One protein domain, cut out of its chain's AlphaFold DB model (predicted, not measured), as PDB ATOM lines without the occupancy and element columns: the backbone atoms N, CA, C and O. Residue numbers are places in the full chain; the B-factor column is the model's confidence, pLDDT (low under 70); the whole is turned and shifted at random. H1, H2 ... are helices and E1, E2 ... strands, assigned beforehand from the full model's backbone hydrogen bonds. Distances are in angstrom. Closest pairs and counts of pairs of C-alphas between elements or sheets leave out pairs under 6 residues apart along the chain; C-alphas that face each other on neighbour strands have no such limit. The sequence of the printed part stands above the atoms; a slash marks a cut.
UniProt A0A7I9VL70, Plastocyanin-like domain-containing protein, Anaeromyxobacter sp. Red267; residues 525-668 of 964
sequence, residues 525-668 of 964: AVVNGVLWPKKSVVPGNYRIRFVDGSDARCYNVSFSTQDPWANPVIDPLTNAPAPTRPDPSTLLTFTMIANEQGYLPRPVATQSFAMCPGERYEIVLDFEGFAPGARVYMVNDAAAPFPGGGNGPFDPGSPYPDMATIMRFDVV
ATOM      1  N   ALA A 525     168.664 334.046 219.156       91.06
ATOM      2  CA  ALA A 525     169.259 334.760 218.037       91.06
ATOM      3  C   ALA A 525     170.761 334.954 218.261       91.06
ATOM      4  O   ALA A 525     171.207 335.389 219.329       91.06
ATOM      5  N   VAL A 526     171.534 334.682 217.216       90.56
ATOM      6  CA  VAL A 526     172.976 334.885 217.166       90.56
ATOM      7  C   VAL A 526     173.287 335.800 215.985       90.56
ATOM      8  O   VAL A 526     172.793 335.585 214.880       90.56
ATOM      9  N   VAL A 527     174.115 336.823 216.209       92.69
ATOM     10  CA  VAL A 527     174.646 337.673 215.134       92.69
ATOM     11  C   VAL A 527     176.159 337.618 215.174       92.69
ATOM     12  O   VAL A 527     176.776 337.904 216.201       92.69
ATOM     13  N   ASN A 528     176.755 337.215 214.057       88.88
ATOM     14  CA  ASN A 528     178.187 336.955 213.943       88.88
ATOM     15  C   ASN A 528     178.739 336.087 215.098       88.88
ATOM     16  O   ASN A 528     179.761 336.415 215.696       88.88
ATOM     17  N   GLY A 529     178.053 334.990 215.435       83.94
ATOM     18  CA  GLY A 529     178.494 334.061 216.483       83.94
ATOM     19  C   GLY A 529     178.328 334.576 217.923       83.94
ATOM     20  O   GLY A 529     178.743 333.897 218.865       83.94
ATOM     21  N   VAL A 530     177.733 335.758 218.125       85.62
ATOM     22  CA  VAL A 530     177.450 336.329 219.450       85.62
ATOM     23  C   VAL A 530     175.955 336.260 219.746       85.62
ATOM     24  O   VAL A 530     175.142 336.681 218.927       85.62
ATOM     25  N   LEU A 531     175.599 335.745 220.922       86.94
ATOM     26  CA  LEU A 531     174.222 335.632 221.404       86.94
ATOM     27  C   LEU A 531     173.644 337.012 221.772       86.94
ATOM     28  O   LEU A 531     174.281 337.739 222.536       86.94
ATOM     29  N   TRP A 532     172.470 337.360 221.225       89.00
ATOM     30  CA  TRP A 532     171.750 338.639 221.419       89.00
ATOM     31  C   TRP A 532     172.654 339.871 221.626       89.00
ATOM     32  O   TRP A 532     172.599 340.542 222.662       89.00
ATOM     33  N   PRO A 533     173.526 340.200 220.665       89.81
ATOM     34  CA  PRO A 533     174.541 341.202 220.907       89.81
ATOM     35  C   PRO A 533     173.970 342.619 220.939       89.81
ATOM     36  O   PRO A 533     172.821 342.894 220.577       89.81
ATOM     37  N   LYS A 534     174.831 343.555 221.325       91.31
ATOM     38  CA  LYS A 534     174.651 344.983 221.095       91.31
ATOM     39  C   LYS A 534     175.702 345.541 220.136       91.31
ATOM     40  O   LYS A 534     176.731 344.916 219.915       91.31
ATOM     41  N   LYS A 535     175.479 346.736 219.600       91.00
ATOM     42  CA  LYS A 535     176.476 347.502 218.850       91.00
ATOM     43  C   LYS A 535     176.466 348.960 219.275       91.00
ATOM     44  O   LYS A 535     175.456 349.639 219.115       91.00
ATOM     45  N   SER A 536     177.595 349.462 219.751       90.31
ATOM     46  CA  SER A 536     177.786 350.890 219.977       90.31
ATOM     47  C   SER A 536     177.915 351.621 218.638       90.31
ATOM     48  O   SER A 536     178.807 351.324 217.837       90.31
ATOM     49  N   VAL A 537     177.039 352.593 218.399       87.31
ATOM     50  CA  VAL A 537     177.005 353.432 217.191       87.31
ATOM     51  C   VAL A 537     177.041 354.901 217.577       87.31
ATOM     52  O   VAL A 537     176.545 355.285 218.628       87.31
ATOM     53  N   VAL A 538     177.637 355.742 216.744       84.75
ATOM     54  CA  VAL A 538     177.544 357.201 216.911       84.75
ATOM     55  C   VAL A 538     176.417 357.735 216.022       84.75
ATOM     56  O   VAL A 538     176.058 357.052 215.062       84.75
ATOM     57  N   PRO A 539     175.864 358.930 216.291       81.94
ATOM     58  CA  PRO A 539     174.915 359.558 215.376       81.94
ATOM     59  C   PRO A 539     175.460 359.617 213.940       81.94
ATOM     60  O   PRO A 539     176.617 360.000 213.730       81.94
ATOM     61  N   GLY A 540     174.645 359.169 212.983       75.81
ATOM     62  CA  GLY A 540     174.953 359.147 211.554       75.81
ATOM     63  C   GLY A 540     174.468 357.886 210.829       75.81
ATOM     64  O   GLY A 540     173.783 357.039 211.400       75.81
ATOM     65  N   ASN A 541     174.830 357.762 209.549       77.06
ATOM     66  CA  ASN A 541     174.360 356.690 208.666       77.06
ATOM     67  C   ASN A 541     175.275 355.461 208.688       77.06
ATOM     68  O   ASN A 541     176.496 355.588 208.591       77.06
ATOM     69  N   TYR A 542     174.670 354.274 208.727       83.31
ATOM     70  CA  TYR A 542     175.360 352.986 208.667       83.31
ATOM     71  C   TYR A 542     174.785 352.133 207.541       83.31
ATOM     72  O   TYR A 542     173.567 351.976 207.449       83.31
ATOM     73  N   ARG A 543     175.658 351.553 206.713       86.62
ATOM     74  CA  ARG A 543     175.291 350.451 205.822       86.62
ATOM     75  C   ARG A 543     175.280 349.171 206.643       86.62
ATOM     76  O   ARG A 543     176.184 348.946 207.442       86.62
ATOM     77  N   ILE A 544     174.257 348.348 206.465       92.62
ATOM     78  CA  ILE A 544     174.152 347.050 207.126       92.62
ATOM     79  C   ILE A 544     173.821 346.007 206.066       92.62
ATOM     80  O   ILE A 544     172.830 346.149 205.350       92.62
ATOM     81  N   ARG A 545     174.666 344.985 205.965       93.94
ATOM     82  CA  ARG A 545     174.584 343.869 205.026       93.94
ATOM     83  C   ARG A 545     174.176 342.624 205.786       93.94
ATOM     84  O   ARG A 545     174.892 342.182 206.684       93.94
ATOM     85  N   PHE A 546     173.036 342.072 205.418       97.06
ATOM     86  CA  PHE A 546     172.472 340.885 206.034       97.06
ATOM     87  C   PHE A 546     172.765 339.664 205.182       97.06
ATOM     88  O   PHE A 546     172.697 339.728 203.955       97.06
ATOM     89  N   VAL A 547     173.019 338.552 205.858       97.31
ATOM     90  CA  VAL A 547     172.751 337.218 205.331       97.31
ATOM     91  C   VAL A 547     171.959 336.454 206.378       97.31
ATOM     92  O   VAL A 547     172.277 336.523 207.570       97.31
ATOM     93  N   ASP A 548     170.927 335.750 205.930       97.62
ATOM     94  CA  ASP A 548     170.297 334.715 206.734       97.62
ATOM     95  C   ASP A 548     171.112 333.426 206.598       97.62
ATOM     96  O   ASP A 548     171.103 332.773 205.554       97.62
ATOM     97  N   GLY A 549     171.884 333.117 207.639       94.81
ATOM     98  CA  GLY A 549     172.713 331.913 207.721       94.81
ATOM     99  C   GLY A 549     172.095 330.832 208.608       94.81
ATOM    100  O   GLY A 549     172.834 330.032 209.196       94.81
ATOM    101  N   SER A 550     170.782 330.888 208.824       94.38
ATOM    102  CA  SER A 550     170.037 329.909 209.617       94.38
ATOM    103  C   SER A 550     169.851 328.604 208.854       94.38
ATOM    104  O   SER A 550     170.109 328.531 207.657       94.38
ATOM    105  N   ASP A 551     169.406 327.570 209.564       91.12
ATOM    106  CA  ASP A 551     169.074 326.289 208.940       91.12
ATOM    107  C   ASP A 551     167.745 326.363 208.174       91.12
ATOM    108  O   ASP A 551     167.679 326.062 206.986       91.12
ATOM    109  N   ALA A 552     166.693 326.826 208.861       91.38
ATOM    110  CA  ALA A 552     165.337 326.897 208.317       91.38
ATOM    111  C   ALA A 552     164.593 328.205 208.635       91.38
ATOM    112  O   ALA A 552     163.595 328.540 207.996       91.38
ATOM    113  N   ARG A 553     165.032 328.953 209.655       94.19
ATOM    114  CA  ARG A 553     164.319 330.135 210.144       94.19
ATOM    115  C   ARG A 553     164.366 331.279 209.144       94.19
ATOM    116  O   ARG A 553     165.432 331.809 208.890       94.19
ATOM    117  N   CYS A 554     163.195 331.736 208.706       96.69
ATOM    118  CA  CYS A 554     163.050 333.065 208.122       96.69
ATOM    119  C   CYS A 554     162.855 334.130 209.211       96.69
ATOM    120  O   CYS A 554     162.287 333.875 210.279       96.69
ATOM    121  N   TYR A 555     163.246 335.358 208.893       97.94
ATOM    122  CA  TYR A 555     163.049 336.545 209.715       97.94
ATOM    123  C   TYR A 555     162.193 337.572 208.984       97.94
ATOM    124  O   TYR A 555     162.269 337.709 207.766       97.94
ATOM    125  N   ASN A 556     161.440 338.366 209.742       97.19
ATOM    126  CA  ASN A 556     160.882 339.628 209.269       97.19
ATOM    127  C   ASN A 556     161.472 340.748 210.122       97.19
ATOM    128  O   ASN A 556     161.052 340.999 211.251       97.19
ATOM    129  N   VAL A 557     162.530 341.356 209.596       98.06
ATOM    130  CA  VAL A 557     163.396 342.283 210.318       98.06
ATOM    131  C   VAL A 557     162.778 343.671 210.319       98.06
ATOM    132  O   VAL A 557     162.448 344.197 209.259       98.06
ATOM    133  N   SER A 558     162.688 344.292 211.495       98.19
ATOM    134  CA  SER A 558     162.385 345.722 211.658       98.19
ATOM    135  C   SER A 558     163.310 346.353 212.707       98.19
ATOM    136  O   SER A 558     163.995 345.646 213.446       98.19
ATOM    137  N   PHE A 559     163.315 347.684 212.815       98.50
ATOM    138  CA  PHE A 559     164.048 348.404 213.864       98.50
ATOM    139  C   PHE A 559     163.082 349.234 214.696       98.50
ATOM    140  O   PHE A 559     162.253 349.941 214.130       98.50
ATOM    141  N   SER A 560     163.183 349.169 216.021       97.81
ATOM    142  CA  SER A 560     162.271 349.869 216.929       97.81
ATOM    143  C   SER A 560     163.004 350.587 218.055       97.81
ATOM    144  O   SER A 560     164.024 350.115 218.551       97.81
ATOM    145  N   THR A 561     162.463 351.714 218.511       97.06
ATOM    146  CA  THR A 561     162.891 352.359 219.766       97.06
ATOM    147  C   THR A 561     162.231 351.755 221.006       97.06
ATOM    148  O   THR A 561     162.616 352.078 222.128       97.06
ATOM    149  N   GLN A 562     161.211 350.916 220.824       95.25
ATOM    150  CA  GLN A 562     160.556 350.187 221.899       95.25
ATOM    151  C   GLN A 562     161.318 348.894 222.167       95.25
ATOM    152  O   GLN A 562     161.501 348.075 221.271       95.25
ATOM    153  N   ASP A 563     161.714 348.695 223.421       93.00
ATOM    154  CA  ASP A 563     162.195 347.403 223.896       93.00
ATOM    155  C   ASP A 563     161.003 346.434 223.991       93.00
ATOM    156  O   ASP A 563     160.096 346.689 224.798       93.00
ATOM    157  N   PRO A 564     160.981 345.325 223.227       92.81
ATOM    158  CA  PRO A 564     159.908 344.335 223.323       92.81
ATOM    159  C   PRO A 564     159.729 343.765 224.734       92.81
ATOM    160  O   PRO A 564     158.653 343.283 225.081       92.81
ATOM    161  N   TRP A 565     160.760 343.851 225.575       89.81
ATOM    162  CA  TRP A 565     160.792 343.270 226.911       89.81
ATOM    163  C   TRP A 565     160.684 344.287 228.052       89.81
ATOM    164  O   TRP A 565     160.687 343.875 229.212       89.81
ATOM    165  N   ALA A 566     160.554 345.591 227.776       88.88
ATOM    166  CA  ALA A 566     160.423 346.596 228.842       88.88
ATOM    167  C   ALA A 566     159.111 346.471 229.630       88.88
ATOM    168  O   ALA A 566     159.106 346.655 230.844       88.88
ATOM    169  N   ASN A 567     158.011 346.144 228.946       86.81
ATOM    170  CA  ASN A 567     156.687 345.959 229.539       86.81
ATOM    171  C   ASN A 567     156.109 344.623 229.052       86.81
ATOM    172  O   ASN A 567     155.263 344.635 228.155       86.81
ATOM    173  N   PRO A 568     156.606 343.478 229.553       86.88
ATOM    174  CA  PRO A 568     156.160 342.174 229.086       86.88
ATOM    175  C   PRO A 568     154.701 341.933 229.480       86.88
ATOM    176  O   PRO A 568     154.272 342.291 230.581       86.88
ATOM    177  N   VAL A 569     153.947 341.303 228.586       88.81
ATOM    178  CA  VAL A 569     152.590 340.825 228.871       88.81
ATOM    179  C   VAL A 569     152.652 339.426 229.476       88.81
ATOM    180  O   VAL A 569     153.621 338.697 229.275       88.81
ATOM    181  N   ILE A 570     151.627 339.035 230.231       88.94
ATOM    182  CA  ILE A 570     151.480 337.635 230.641       88.94
ATOM    183  C   ILE A 570     150.795 336.895 229.502       88.94
ATOM    184  O   ILE A 570     149.673 337.237 229.122       88.94
ATOM    185  N   ASP A 571     151.480 335.895 228.961       81.25
ATOM    186  CA  ASP A 571     150.933 335.012 227.945       81.25
ATOM    187  C   ASP A 571     149.782 334.182 228.544       81.25
ATOM    188  O   ASP A 571     149.991 333.465 229.529       81.25
ATOM    189  N   PRO A 572     148.561 334.257 227.984       85.94
ATOM    190  CA  PRO A 572     147.411 333.534 228.512       85.94
ATOM    191  C   PRO A 572     147.511 332.007 228.362       85.94
ATOM    192  O   PRO A 572     146.792 331.303 229.071       85.94
ATOM    193  N   LEU A 573     148.356 331.485 227.461       81.19
ATOM    194  CA  LEU A 573     148.514 330.044 227.229       81.19
ATOM    195  C   LEU A 573     149.604 329.426 228.107       81.19
ATOM    196  O   LEU A 573     149.412 328.334 228.638       81.19
ATOM    197  N   THR A 574     150.730 330.119 228.283       79.00
ATOM    198  CA  THR A 574     151.875 329.602 229.061       79.00
ATOM    199  C   THR A 574     151.919 330.130 230.492       79.00
ATOM    200  O   THR A 574     152.633 329.576 231.327       79.00
ATOM    201  N   ASN A 575     151.158 331.188 230.799       82.31
ATOM    202  CA  ASN A 575     151.223 331.932 232.059       82.31
ATOM    203  C   ASN A 575     152.646 332.443 232.378       82.31
ATOM    204  O   ASN A 575     153.022 332.590 233.544       82.31
ATOM    205  N   ALA A 576     153.443 332.707 231.336       82.12
ATOM    206  CA  ALA A 576     154.804 333.219 231.421       82.12
ATOM    207  C   ALA A 576     154.907 334.644 230.835       82.12
ATOM    208  O   ALA A 576     154.061 335.049 230.035       82.12
ATOM    209  N   PRO A 577     155.925 335.441 231.216       84.19
ATOM    210  CA  PRO A 577     156.154 336.748 230.607       84.19
ATOM    211  C   PRO A 577     156.570 336.630 229.131       84.19
ATOM    212  O   PRO A 577     157.640 336.088 228.838       84.19
ATOM    213  N   ALA A 578     155.784 337.224 228.236       86.62
ATOM    214  CA  ALA A 578     155.995 337.279 226.790       86.62
ATOM    215  C   ALA A 578     156.338 338.706 226.311       86.62
ATOM    216  O   ALA A 578     155.999 339.686 226.992       86.62
ATOM    217  N   PRO A 579     157.034 338.847 225.168       91.88
ATOM    218  CA  PRO A 579     157.409 340.147 224.638       91.88
ATOM    219  C   PRO A 579     156.180 340.886 224.106       91.88
ATOM    220  O   PRO A 579     155.241 340.296 223.573       91.88
ATOM    221  N   THR A 580     156.212 342.207 224.203       94.00
ATOM    222  CA  THR A 580     155.178 343.079 223.649       94.00
ATOM    223  C   THR A 580     155.578 343.501 222.244       94.00
ATOM    224  O   THR A 580     156.655 344.065 222.043       94.00
ATOM    225  N   ARG A 581     154.693 343.252 221.272       94.88
ATOM    226  CA  ARG A 581     154.876 343.685 219.880       94.88
ATOM    227  C   ARG A 581     155.144 345.199 219.827       94.88
ATOM    228  O   ARG A 581     154.398 345.951 220.459       94.88
ATOM    229  N   PRO A 582     156.178 345.656 219.094       95.81
ATOM    230  CA  PRO A 582     156.430 347.081 218.924       95.81
ATOM    231  C   PRO A 582     155.235 347.816 218.316       95.81
ATOM    232  O   PRO A 582     154.641 347.344 217.343       95.81
ATOM    233  N   ASP A 583     154.896 348.981 218.866       95.06
ATOM    234  CA  ASP A 583     153.902 349.867 218.261       95.06
ATOM    235  C   ASP A 583     154.433 350.382 216.908       95.06
ATOM    236  O   ASP A 583     155.600 350.791 216.843       95.06
ATOM    237  N   PRO A 584     153.622 350.412 215.831       95.19
ATOM    238  CA  PRO A 584     154.060 350.894 214.520       95.19
ATOM    239  C   PRO A 584     154.704 352.290 214.528       95.19
ATOM    240  O   PRO A 584     155.576 352.564 213.707       95.19
ATOM    241  N   SER A 585     154.326 353.169 215.464       95.44
ATOM    242  CA  SER A 585     154.916 354.510 215.625       95.44
ATOM    243  C   SER A 585     156.355 354.503 216.153       95.44
ATOM    244  O   SER A 585     157.058 355.504 216.033       95.44
ATOM    245  N   THR A 586     156.804 353.383 216.720       96.12
ATOM    246  CA  THR A 586     158.171 353.194 217.224       96.12
ATOM    247  C   THR A 586     159.095 352.563 216.185       96.12
ATOM    248  O   THR A 586     160.301 352.483 216.423       96.12
ATOM    249  N   LEU A 587     158.546 352.103 215.052       97.50
ATOM    250  CA  LEU A 587     159.301 351.482 213.969       97.50
ATOM    251  C   LEU A 587     160.033 352.532 213.131       97.50
ATOM    252  O   LEU A 587     159.441 353.494 212.632       97.50
ATOM    253  N   LEU A 588     161.325 352.311 212.924       96.44
ATOM    254  CA  LEU A 588     162.176 353.187 212.134       96.44
ATOM    255  C   LEU A 588     162.042 352.870 210.647       96.44
ATOM    256  O   LEU A 588     162.018 351.711 210.238       96.44
ATOM    257  N   THR A 589     161.999 353.921 209.832       93.38
ATOM    258  CA  THR A 589     162.163 353.789 208.382       93.38
ATOM    259  C   THR A 589     163.649 353.738 208.055       93.38
ATOM    260  O   THR A 589     164.418 354.571 208.530       93.38
ATOM    261  N   PHE A 590     164.042 352.793 207.212       90.25
ATOM    262  CA  PHE A 590     165.388 352.669 206.664       90.25
ATOM    263  C   PHE A 590     165.324 352.539 205.144       90.25
ATOM    264  O   PHE A 590     164.263 352.327 204.553       90.25
ATOM    265  N   THR A 591     166.476 352.691 204.497       86.19
ATOM    266  CA  THR A 591     166.566 352.623 203.037       86.19
ATOM    267  C   THR A 591     167.226 351.323 202.619       86.19
ATOM    268  O   THR A 591     168.417 351.150 202.843       86.19
ATOM    269  N   MET A 592     166.494 350.422 201.975       89.19
ATOM    270  CA  MET A 592     167.080 349.265 201.306       89.19
ATOM    271  C   MET A 592     167.734 349.702 199.995       89.19
ATOM    272  O   MET A 592     167.125 350.422 199.201       89.19
ATOM    273  N   ILE A 593     168.978 349.284 199.780       86.94
ATOM    274  CA  ILE A 593     169.801 349.702 198.638       86.94
ATOM    275  C   ILE A 593     170.228 348.533 197.751       86.94
ATOM    276  O   ILE A 593     170.520 348.761 196.580       86.94
ATOM    277  N   ALA A 594     170.257 347.308 198.274       89.81
ATOM    278  CA  ALA A 594     170.665 346.117 197.534       89.81
ATOM    279  C   ALA A 594     169.955 344.857 198.042       89.81
ATOM    280  O   ALA A 594     169.485 344.811 199.182       89.81
ATOM    281  N   ASN A 595     169.927 343.844 197.181       92.12
ATOM    282  CA  ASN A 595     169.559 342.465 197.487       92.12
ATOM    283  C   ASN A 595     170.679 341.508 197.015       92.12
ATOM    284  O   ASN A 595     171.832 341.925 196.880       92.12
ATOM    285  N   GLU A 596     170.374 340.226 196.800       92.50
ATOM    286  CA  GLU A 596     171.351 339.134 196.674       92.50
ATOM    287  C   GLU A 596     172.455 339.394 195.641       92.50
ATOM    288  O   GLU A 596     173.630 339.117 195.894       92.50
ATOM    289  N   GLN A 597     172.081 339.930 194.478       89.75
ATOM    290  CA  GLN A 597     172.977 340.123 193.332       89.75
ATOM    291  C   GLN A 597     173.312 341.601 193.088       89.75
ATOM    292  O   GLN A 597     173.680 341.999 191.976       89.75
ATOM    293  N   GLY A 598     173.222 342.411 194.144       87.94
ATOM    294  CA  GLY A 598     173.722 343.777 194.177       87.94
ATOM    295  C   GLY A 598     172.628 344.821 194.317       87.94
ATOM    296  O   GLY A 598     171.542 344.572 194.836       87.94
ATOM    297  N   TYR A 599     172.953 346.037 193.898       86.69
ATOM    298  CA  TYR A 599     172.093 347.193 194.096       86.69
ATOM    299  C   TYR A 599     170.723 347.061 193.416       86.69
ATOM    300  O   TYR A 599     170.609 346.593 192.280       86.69
ATOM    301  N   LEU A 600     169.686 347.532 194.110       85.94
ATOM    302  CA  LEU A 600     168.346 347.671 193.550       85.94
ATOM    303  C   LEU A 600     168.360 348.723 192.420       85.94
ATOM    304  O   LEU A 600     169.201 349.627 192.426       85.94
ATOM    305  N   PRO A 601     167.385 348.701 191.489       82.50
ATOM    306  CA  PRO A 601     167.265 349.730 190.448       82.50
ATOM    307  C   PRO A 601     167.131 351.148 191.021       82.50
ATOM    308  O   PRO A 601     167.499 352.131 190.382       82.50
ATOM    309  N   ARG A 602     166.564 351.246 192.228       79.56
ATOM    310  CA  ARG A 602     166.464 352.463 193.028       79.56
ATOM    311  C   ARG A 602     166.392 352.102 194.511       79.56
ATOM    312  O   ARG A 602     165.856 351.037 194.823       79.56
ATOM    313  N   PRO A 603     166.806 352.993 195.424       81.75
ATOM    314  CA  PRO A 603     166.647 352.762 196.850       81.75
ATOM    315  C   PRO A 603     165.163 352.694 197.241       81.75
ATOM    316  O   PRO A 603     164.309 353.361 196.642       81.75
ATOM    317  N   VAL A 604     164.854 351.894 198.258       85.44
ATOM    318  CA  VAL A 604     163.488 351.644 198.732       85.44
ATOM    319  C   VAL A 604     163.399 351.979 200.213       85.44
ATOM    320  O   VAL A 604     164.016 351.317 201.041       85.44
ATOM    321  N   ALA A 605     162.614 353.000 200.555       88.62
ATOM    322  CA  ALA A 605     162.268 353.281 201.943       88.62
ATOM    323  C   ALA A 605     161.266 352.232 202.445       88.62
ATOM    324  O   ALA A 605     160.219 352.034 201.825       88.62
ATOM    325  N   THR A 606     161.587 351.565 203.548       92.75
ATOM    326  CA  THR A 606     160.732 350.558 204.189       92.75
ATOM    327  C   THR A 606     160.966 350.540 205.701       92.75
ATOM    328  O   THR A 606     161.955 351.083 206.188       92.75
ATOM    329  N   GLN A 607     160.038 349.947 206.451       95.50
ATOM    330  CA  GLN A 607     160.162 349.725 207.899       95.50
ATOM    331  C   GLN A 607     160.458 348.266 208.248       95.50
ATOM    332  O   GLN A 607     160.843 347.974 209.379       95.50
ATOM    333  N   SER A 608     160.288 347.360 207.285       96.31
ATOM    334  CA  SER A 608     160.584 345.947 207.460       96.31
ATOM    335  C   SER A 608     161.027 345.286 206.159       96.31
ATOM    336  O   SER A 608     160.811 345.812 205.059       96.31
ATOM    337  N   PHE A 609     161.656 344.125 206.289       95.94
ATOM    338  CA  PHE A 609     161.861 343.192 205.188       95.94
ATOM    339  C   PHE A 609     161.885 341.758 205.710       95.94
ATOM    340  O   PHE A 609     162.465 341.477 206.759       95.94
ATOM    341  N   ALA A 610     161.287 340.851 204.941       95.38
ATOM    342  CA  ALA A 610     161.474 339.427 205.153       95.38
ATOM    343  C   ALA A 610     162.809 338.982 204.542       95.38
ATOM    344  O   ALA A 610     163.218 339.503 203.498       95.38
ATOM    345  N   MET A 611     163.453 338.002 205.162       96.12
ATOM    346  CA  MET A 611     164.563 337.231 204.605       96.12
ATOM    347  C   MET A 611     164.445 335.787 205.087       96.12
ATOM    348  O   MET A 611     164.041 335.557 206.222       96.12
ATOM    349  N   CYS A 612     164.732 334.843 204.206       97.31
ATOM    350  CA  CYS A 612     164.830 333.419 204.505       97.31
ATOM    351  C   CYS A 612     166.266 332.938 204.242       97.31
ATOM    352  O   CYS A 612     167.023 333.682 203.602       97.31
ATOM    353  N   PRO A 613     166.632 331.715 204.672       97.75
ATOM    354  CA  PRO A 613     167.963 331.158 204.462       97.75
ATOM    355  C   PRO A 613     168.517 331.398 203.050       97.75
ATOM    356  O   PRO A 613     167.809 331.275 202.045       97.75
ATOM    357  N   GLY A 614     169.770 331.848 202.995       95.38
ATOM    358  CA  GLY A 614     170.481 332.168 201.760       95.38
ATOM    359  C   GLY A 614     170.174 333.539 201.148       95.38
ATOM    360  O   GLY A 614     170.938 333.990 200.291       95.38
ATOM    361  N   GLU A 615     169.131 334.257 201.575       97.75
ATOM    362  CA  GLU A 615     168.872 335.624 201.104       97.75
ATOM    363  C   GLU A 615     169.806 336.659 201.745       97.75
ATOM    364  O   GLU A 615     170.280 336.519 202.877       97.75
ATOM    365  N   ARG A 616     170.070 337.734 200.993       97.19
ATOM    366  CA  ARG A 616     170.887 338.866 201.438       97.19
ATOM    367  C   ARG A 616     170.219 340.172 201.074       97.19
ATOM    368  O   ARG A 616     169.727 340.346 199.963       97.19
ATOM    369  N   TYR A 617     170.296 341.118 201.997       96.31
ATOM    370  CA  TYR A 617     169.805 342.476 201.813       96.31
ATOM    371  C   TYR A 617     170.820 343.461 202.356       96.31
ATOM    372  O   TYR A 617     171.525 343.179 203.324       96.31
ATOM    373  N   GLU A 618     170.870 344.644 201.760       93.44
ATOM    374  CA  GLU A 618     171.676 345.731 202.290       93.44
ATOM    375  C   GLU A 618     170.825 346.975 202.481       93.44
ATOM    376  O   GLU A 618     170.083 347.389 201.582       93.44
ATOM    377  N   ILE A 619     170.943 347.578 203.660       91.69
ATOM    378  CA  ILE A 619     170.191 348.769 204.043       91.69
ATOM    379  C   ILE A 619     171.127 349.883 204.495       91.69
ATOM    380  O   ILE A 619     172.265 349.639 204.889       91.69
ATOM    381  N   VAL A 620     170.600 351.101 204.508       86.69
ATOM    382  CA  VAL A 620     171.146 352.246 205.227       86.69
ATOM    383  C   VAL A 620     170.195 352.590 206.367       86.69
ATOM    384  O   VAL A 620     169.019 352.882 206.124       86.69
ATOM    385  N   LEU A 621     170.714 352.552 207.593       88.56
ATOM    386  CA  LEU A 621     170.014 352.945 208.813       88.56
ATOM    387  C   LEU A 621     170.618 354.245 209.360       88.56
ATOM    388  O   LEU A 621     171.841 354.371 209.456       88.56
ATOM    389  N   ASP A 622     169.755 355.199 209.704       84.50
ATOM    390  CA  ASP A 622     170.136 356.538 210.157       84.50
ATOM    391  C   ASP A 622     169.988 356.681 211.681       84.50
ATOM    392  O   ASP A 622     168.893 356.531 212.230       84.50
ATOM    393  N   PHE A 623     171.095 356.999 212.357       85.25
ATOM    394  CA  PHE A 623     171.148 357.278 213.791       85.25
ATOM    395  C   PHE A 623     171.320 358.773 214.130       85.25
ATOM    396  O   PHE A 623     171.430 359.112 215.307       85.25
ATOM    397  N   GLU A 624     171.361 359.683 213.150       79.56
ATOM    398  CA  GLU A 624     171.664 361.115 213.344       79.56
ATOM    399  C   GLU A 624     170.728 361.798 214.356       79.56
ATOM    400  O   GLU A 624     171.161 362.590 215.192       79.56
ATOM    401  N   GLY A 625     169.435 361.459 214.320       80.06
ATOM    402  CA  GLY A 625     168.412 362.043 215.196       80.06
ATOM    403  C   GLY A 625     168.411 361.526 216.639       80.06
ATOM    404  O   GLY A 625     167.599 361.985 217.445       80.06
ATOM    405  N   PHE A 626     169.278 360.571 216.985       88.38
ATOM    406  CA  PHE A 626     169.275 359.935 218.297       88.38
ATOM    407  C   PHE A 626     170.299 360.562 219.244       88.38
ATOM    408  O   PHE A 626     171.486 360.676 218.944       88.38
ATOM    409  N   ALA A 627     169.844 360.925 220.443       90.31
ATOM    410  CA  ALA A 627     170.736 361.385 221.499       90.31
ATOM    411  C   ALA A 627     171.606 360.226 222.029       90.31
ATOM    412  O   ALA A 627     171.116 359.097 222.140       90.31
ATOM    413  N   PRO A 628     172.862 360.489 222.442       91.94
ATOM    414  CA  PRO A 628     173.647 359.515 223.190       91.94
ATOM    415  C   PRO A 628     172.864 358.952 224.387       91.94
ATOM    416  O   PRO A 628     172.265 359.702 225.158       91.94
ATOM    417  N   GLY A 629     172.873 357.630 224.538       92.00
ATOM    418  CA  GLY A 629     172.069 356.875 225.499       92.00
ATOM    419  C   GLY A 629     170.789 356.271 224.911       92.00
ATOM    420  O   GLY A 629     170.205 355.390 225.545       92.00
ATOM    421  N   ALA A 630     170.364 356.690 223.713       95.56
ATOM    422  CA  ALA A 630     169.255 356.055 223.008       95.56
ATOM    423  C   ALA A 630     169.590 354.609 222.606       95.56
ATOM    424  O   ALA A 630     170.753 354.251 222.401       95.56
ATOM    425  N   ARG A 631     168.547 353.783 222.487       95.94
ATOM    426  CA  ARG A 631     168.639 352.370 222.114       95.94
ATOM    427  C   ARG A 631     167.699 352.078 220.958       95.94
ATOM    428  O   ARG A 631     166.549 352.513 220.982       95.94
ATOM    429  N   VAL A 632     168.187 351.321 219.984       97.69
ATOM    430  CA  VAL A 632     167.402 350.833 218.847       97.69
ATOM    431  C   VAL A 632     167.489 349.314 218.824       97.69
ATOM    432  O   VAL A 632     168.578 348.753 218.857       97.69
ATOM    433  N   TYR A 633     166.356 348.633 218.783       97.56
ATOM    434  CA  TYR A 633     166.250 347.180 218.823       97.56
ATOM    435  C   TYR A 633     165.993 346.656 217.413       97.56
ATOM    436  O   TYR A 633     165.066 347.116 216.747       97.56
ATOM    437  N   MET A 634     166.803 345.701 216.958       98.25
ATOM    438  CA  MET A 634     166.533 344.935 215.743       98.25
ATOM    439  C   MET A 634     165.579 343.804 216.113       98.25
ATOM    440  O   MET A 634     165.956 342.887 216.845       98.25
ATOM    441  N   VAL A 635     164.337 343.896 215.658       97.75
ATOM    442  CA  VAL A 635     163.241 343.003 216.049       97.75
ATOM    443  C   VAL A 635     162.903 342.027 214.932       97.75
ATOM    444  O   VAL A 635     163.147 342.308 213.759       97.75
ATOM    445  N   ASN A 636     162.319 340.895 215.317       97.25
ATOM    446  CA  ASN A 636     161.784 339.899 214.402       97.25
ATOM    447  C   ASN A 636     160.372 339.503 214.831       97.25
ATOM    448  O   ASN A 636     160.144 339.214 216.004       97.25
ATOM    449  N   ASP A 637     159.444 339.467 213.880       95.38
ATOM    450  CA  ASP A 637     158.067 339.020 214.100       95.38
ATOM    451  C   ASP A 637     157.610 337.913 213.134       95.38
ATOM    452  O   ASP A 637     156.420 337.597 213.102       95.38
ATOM    453  N   ALA A 638     158.533 337.302 212.383       95.38
ATOM    454  CA  ALA A 638     158.222 336.173 211.511       95.38
ATOM    455  C   ALA A 638     157.811 334.929 212.310       95.38
ATOM    456  O   ALA A 638     158.441 334.581 213.310       95.38
ATOM    457  N   ALA A 639     156.782 334.234 211.824       88.94
ATOM    458  CA  ALA A 639     156.418 332.906 212.305       88.94
ATOM    459  C   ALA A 639     157.461 331.854 211.901       88.94
ATOM    460  O   ALA A 639     158.144 331.998 210.886       88.94
ATOM    461  N   ALA A 640     157.543 330.785 212.691       85.00
ATOM    462  CA  ALA A 640     158.317 329.586 212.385       85.00
ATOM    463  C   ALA A 640     157.432 328.334 212.560       85.00
ATOM    464  O   ALA A 640     156.996 328.072 213.684       85.00
ATOM    465  N   PRO A 641     157.135 327.561 211.502       88.00
ATOM    466  CA  PRO A 641     157.478 327.799 210.093       88.00
ATOM    467  C   PRO A 641     156.928 329.110 209.503       88.00
ATOM    468  O   PRO A 641     155.930 329.662 209.977       88.00
ATOM    469  N   PHE A 642     157.585 329.630 208.463       91.38
ATOM    470  CA  PHE A 642     157.197 330.872 207.788       91.38
ATOM    471  C   PHE A 642     156.324 330.579 206.554       91.38
ATOM    472  O   PHE A 642     156.643 329.663 205.799       91.38
ATOM    473  N   PRO A 643     155.263 331.362 206.270       89.50
ATOM    474  CA  PRO A 643     154.797 332.560 206.977       89.50
ATOM    475  C   PRO A 643     153.746 332.302 208.068       89.50
ATOM    476  O   PRO A 643     153.395 333.232 208.790       89.50
ATOM    477  N   GLY A 644     153.189 331.088 208.147       78.81
ATOM    478  CA  GLY A 644     151.913 330.822 208.823       78.81
ATOM    479  C   GLY A 644     151.965 329.898 210.038       78.81
ATOM    480  O   GLY A 644     150.909 329.582 210.578       78.81
ATOM    481  N   GLY A 645     153.145 329.465 210.487       72.75
ATOM    482  CA  GLY A 645     153.316 328.425 211.508       72.75
ATOM    483  C   GLY A 645     152.764 328.733 212.907       72.75
ATOM    484  O   GLY A 645     152.855 327.882 213.783       72.75
ATOM    485  N   GLY A 646     152.211 329.929 213.148       74.00
ATOM    486  CA  GLY A 646     151.531 330.300 214.400       74.00
ATOM    487  C   GLY A 646     152.428 330.415 215.638       74.00
ATOM    488  O   GLY A 646     151.920 330.571 216.743       74.00
ATOM    489  N   ASN A 647     153.748 330.334 215.453       80.62
ATOM    490  CA  ASN A 647     154.761 330.409 216.508       80.62
ATOM    491  C   ASN A 647     155.663 331.640 216.334       80.62
ATOM    492  O   ASN A 647     156.873 331.581 216.563       80.62
ATOM    493  N   GLY A 648     155.111 332.760 215.863       87.19
ATOM    494  CA  GLY A 648     155.835 334.026 215.830       87.19
ATOM    495  C   GLY A 648     156.271 334.439 217.240       87.19
ATOM    496  O   GLY A 648     155.611 334.078 218.215       87.19
ATOM    497  N   PRO A 649     157.359 335.208 217.411       90.12
ATOM    498  CA  PRO A 649     157.863 335.560 218.743       90.12
ATOM    499  C   PRO A 649     156.874 336.327 219.634       90.12
ATOM    500  O   PRO A 649     157.051 336.386 220.847       90.12
ATOM    501  N   PHE A 650     155.847 336.929 219.034       93.06
ATOM    502  CA  PHE A 650     154.802 337.692 219.718       93.06
ATOM    503  C   PHE A 650     153.469 336.939 219.827       93.06
ATOM    504  O   PHE A 650     152.503 337.503 220.345       93.06
ATOM    505  N   ASP A 651     153.388 335.712 219.310       87.69
ATOM    506  CA  ASP A 651     152.155 334.931 219.317       87.69
ATOM    507  C   ASP A 651     151.930 334.306 220.707       87.69
ATOM    508  O   ASP A 651     152.890 333.870 221.353       87.69
ATOM    509  N   PRO A 652     150.678 334.246 221.207       84.69
ATOM    510  CA  PRO A 652     150.374 333.542 222.448       84.69
ATOM    511  C   PRO A 652     150.813 332.078 222.369       84.69
ATOM    512  O   PRO A 652     150.490 331.389 221.405       84.69
ATOM    513  N   GLY A 653     151.506 331.582 223.390       79.31
ATOM    514  CA  GLY A 653     152.017 330.215 223.424       79.31
ATOM    515  C   GLY A 653     153.281 329.974 222.607       79.31
ATOM    516  O   GLY A 653     153.708 328.824 222.523       79.31
ATOM    517  N   SER A 654     153.880 331.016 222.020       81.50
ATOM    518  CA  SER A 654     155.068 330.860 221.184       81.50
ATOM    519  C   SER A 654     156.213 330.179 221.949       81.50
ATOM    520  O   SER A 654     156.569 330.631 223.041       81.50
ATOM    521  N   PRO A 655     156.843 329.136 221.378       77.56
ATOM    522  CA  PRO A 655     158.064 328.548 221.919       77.56
ATOM    523  C   PRO A 655     159.302 329.426 221.673       77.56
ATOM    524  O   PRO A 655     160.356 329.149 222.241       77.56
ATOM    525  N   TYR A 656     159.195 330.495 220.869       85.38
ATOM    526  CA  TYR A 656     160.322 331.349 220.472       85.38
ATOM    527  C   TYR A 656     160.179 332.819 220.916       85.38
ATOM    528  O   TYR A 656     160.492 333.720 220.133       85.38
ATOM    529  N   PRO A 657     159.746 333.129 222.153       84.56
ATOM    530  CA  PRO A 657     159.530 334.516 222.565       84.56
ATOM    531  C   PRO A 657     160.840 335.320 222.557       84.56
ATOM    532  O   PRO A 657     160.862 336.520 222.284       84.56
ATOM    533  N   ASP A 658     161.969 334.653 222.796       85.12
ATOM    534  CA  ASP A 658     163.284 335.282 222.811       85.12
ATOM    535  C   ASP A 658     163.807 335.693 221.432       85.12
ATOM    536  O   ASP A 658     164.734 336.507 221.364       85.12
ATOM    537  N   MET A 659     163.158 335.236 220.356       90.19
ATOM    538  CA  MET A 659     163.403 335.681 218.983       90.19
ATOM    539  C   MET A 659     162.755 337.028 218.650       90.19
ATOM    540  O   MET A 659     162.989 337.551 217.564       90.19
ATOM    541  N   ALA A 660     161.990 337.633 219.566       93.12
ATOM    542  CA  ALA A 660     161.387 338.955 219.362       93.12
ATOM    543  C   ALA A 660     162.435 340.066 219.190       93.12
ATOM    544  O   ALA A 660     162.131 341.164 218.718       93.12
ATOM    545  N   THR A 661     163.681 339.809 219.590       93.06
ATOM    546  CA  THR A 661     164.804 340.718 219.371       93.06
ATOM    547  C   THR A 661     166.045 339.945 218.957       93.06
ATOM    548  O   THR A 661     166.464 339.017 219.642       93.06
ATOM    549  N   ILE A 662     166.649 340.368 217.850       95.94
ATOM    550  CA  ILE A 662     167.868 339.792 217.285       95.94
ATOM    551  C   ILE A 662     169.101 340.416 217.949       95.94
ATOM    552  O   ILE A 662     169.984 339.711 218.429       95.94
ATOM    553  N   MET A 663     169.154 341.750 218.000       95.75
ATOM    554  CA  MET A 663     170.251 342.518 218.599       95.75
ATOM    555  C   MET A 663     169.813 343.947 218.956       95.75
ATOM    556  O   MET A 663     168.696 344.363 218.637       95.75
ATOM    557  N   ARG A 664     170.701 344.727 219.584       95.25
ATOM    558  CA  ARG A 664     170.459 346.135 219.954       95.25
ATOM    559  C   ARG A 664     171.571 347.071 219.472       95.25
ATOM    560  O   ARG A 664     172.735 346.712 219.495       95.25
ATOM    561  N   PHE A 665     171.251 348.304 219.118       96.44
ATOM    562  CA  PHE A 665     172.213 349.378 218.881       96.44
ATOM    563  C   PHE A 665     172.152 350.378 220.037       96.44
ATOM    564  O   PHE A 665     171.069 350.848 220.391       96.44
ATOM    565  N   ASP A 666     173.308 350.692 220.619       95.06
ATOM    566  CA  ASP A 666     173.471 351.693 221.673       95.06
ATOM    567  C   ASP A 666     174.072 352.956 221.054       95.06
ATOM    568  O   ASP A 666     175.215 352.946 220.595       95.06
ATOM    569  N   VAL A 667     173.319 354.056 221.044       93.19
ATOM    570  CA  VAL A 667     173.812 355.326 220.502       93.19
ATOM    571  C   VAL A 667     174.739 355.973 221.528       93.19
ATOM    572  O   VAL A 667     174.337 356.241 222.659       93.19
ATOM    573  N   VAL A 668     175.992 356.231 221.161       91.38
ATOM    574  CA  VAL A 668     177.035 356.789 222.031       91.38
ATOM    575  C   VAL A 668     177.546 358.127 221.504       91.38
ATOM    576  O   VAL A 668     177.425 358.450 220.324       91.38
TER     577      VAL A 668
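AT A GLANCE: This is residues 525 to 668 of the 964 residues of the protein "Plastocyanin-like domain-containing protein" of Anaeromyxobacter sp. Red267 (UniProt A0A7I9VL70). A five-stranded sheet, E2 E10 E9 E4 E7, curls like part of a barrel, and E3 and E8 of a second sheet, E3 E8 E5 E6, lie across its open side, so that the two sheets are partly face to face in an unclosed ring, with E5 and E6 reaching beyond it. The long loop of residues 561 to 589 reaches toward the end of the longest axis opposite to E6. The printed part has 144 residues with ten named strands and one named helix, in the order E1 E2 E3 E4 E5 E6 E7 E8 E9 H1 E10; the first sheet is mixed and the second all antiparallel. The class is mostly strand, with 64 residues in named elements, under half of those printed. The whole is compact, with a radius of gyration of the C-alphas of 15.2 A and spans of 44 by 35 by 29 A.

HOW THE PARTS SIT: E1, residues 525 to 527, pairs with no named strand; its residues 526 to 527 pair antiparallel with residues 530 to 531. E2, residues 534 to 537, is an edge strand parallel to E10, residues 661 to 667, with N 535 and O 664 within hydrogen-bond range at 2.7 A. E3, residues 541 to 548, is antiparallel to E8, residues 616 to 622, with N 544 and O 619 2.8 A apart. E4, residues 555 to 560, is antiparallel to E7, residues 608 to 611, with N 557 and O 609 2.8 A apart, and to E9, residues 631 to 636, with N 560 and O 633 2.9 A apart. The closest C-alphas of E3 and E7 are those of Asp 548 and Met 611, at 6.6 A. E5, residues 590 to 595, and E6, residues 598 to 606, form a hairpin, with N 592 and O 604 2.8 A apart. E6 bends by 89 degrees at residue 601. E8 is antiparallel to E5, with N 620 and O 591 2.7 A apart. E9 is antiparallel to E10, with N 634 and O 663 2.9 A apart. H1, residues 657 to 660, only grazes the sheet E2 E10 E9 E4 E7, with its residues 658 to 660, and is too short for an O i to N i+4 pair; its one O i to N i+3 pair is within range. Among the pairs that are apart are E2 and E8, and E3 and E10.

IN THESE COORDINATES: E1 begins at C-alpha 525, (169.259, 334.760, 218.037). From first to last C-alpha, E3 is 22.4 A long, E8 19.7 A, E6 17.7 A and E10 17.2 A. E10 ends at C-alpha 667, (173.812, 355.326, 220.502).

THE WHOLE: The C-alphas of Asn 575 and Pro 601 are the two farthest apart, at 48.0 A. The links E4 to E5, with 29 residues, and E9 to H1, with 20, are long. The printed part has no cut. The mean pLDDT of the printed part is 90.2, and no printed residue is under 70.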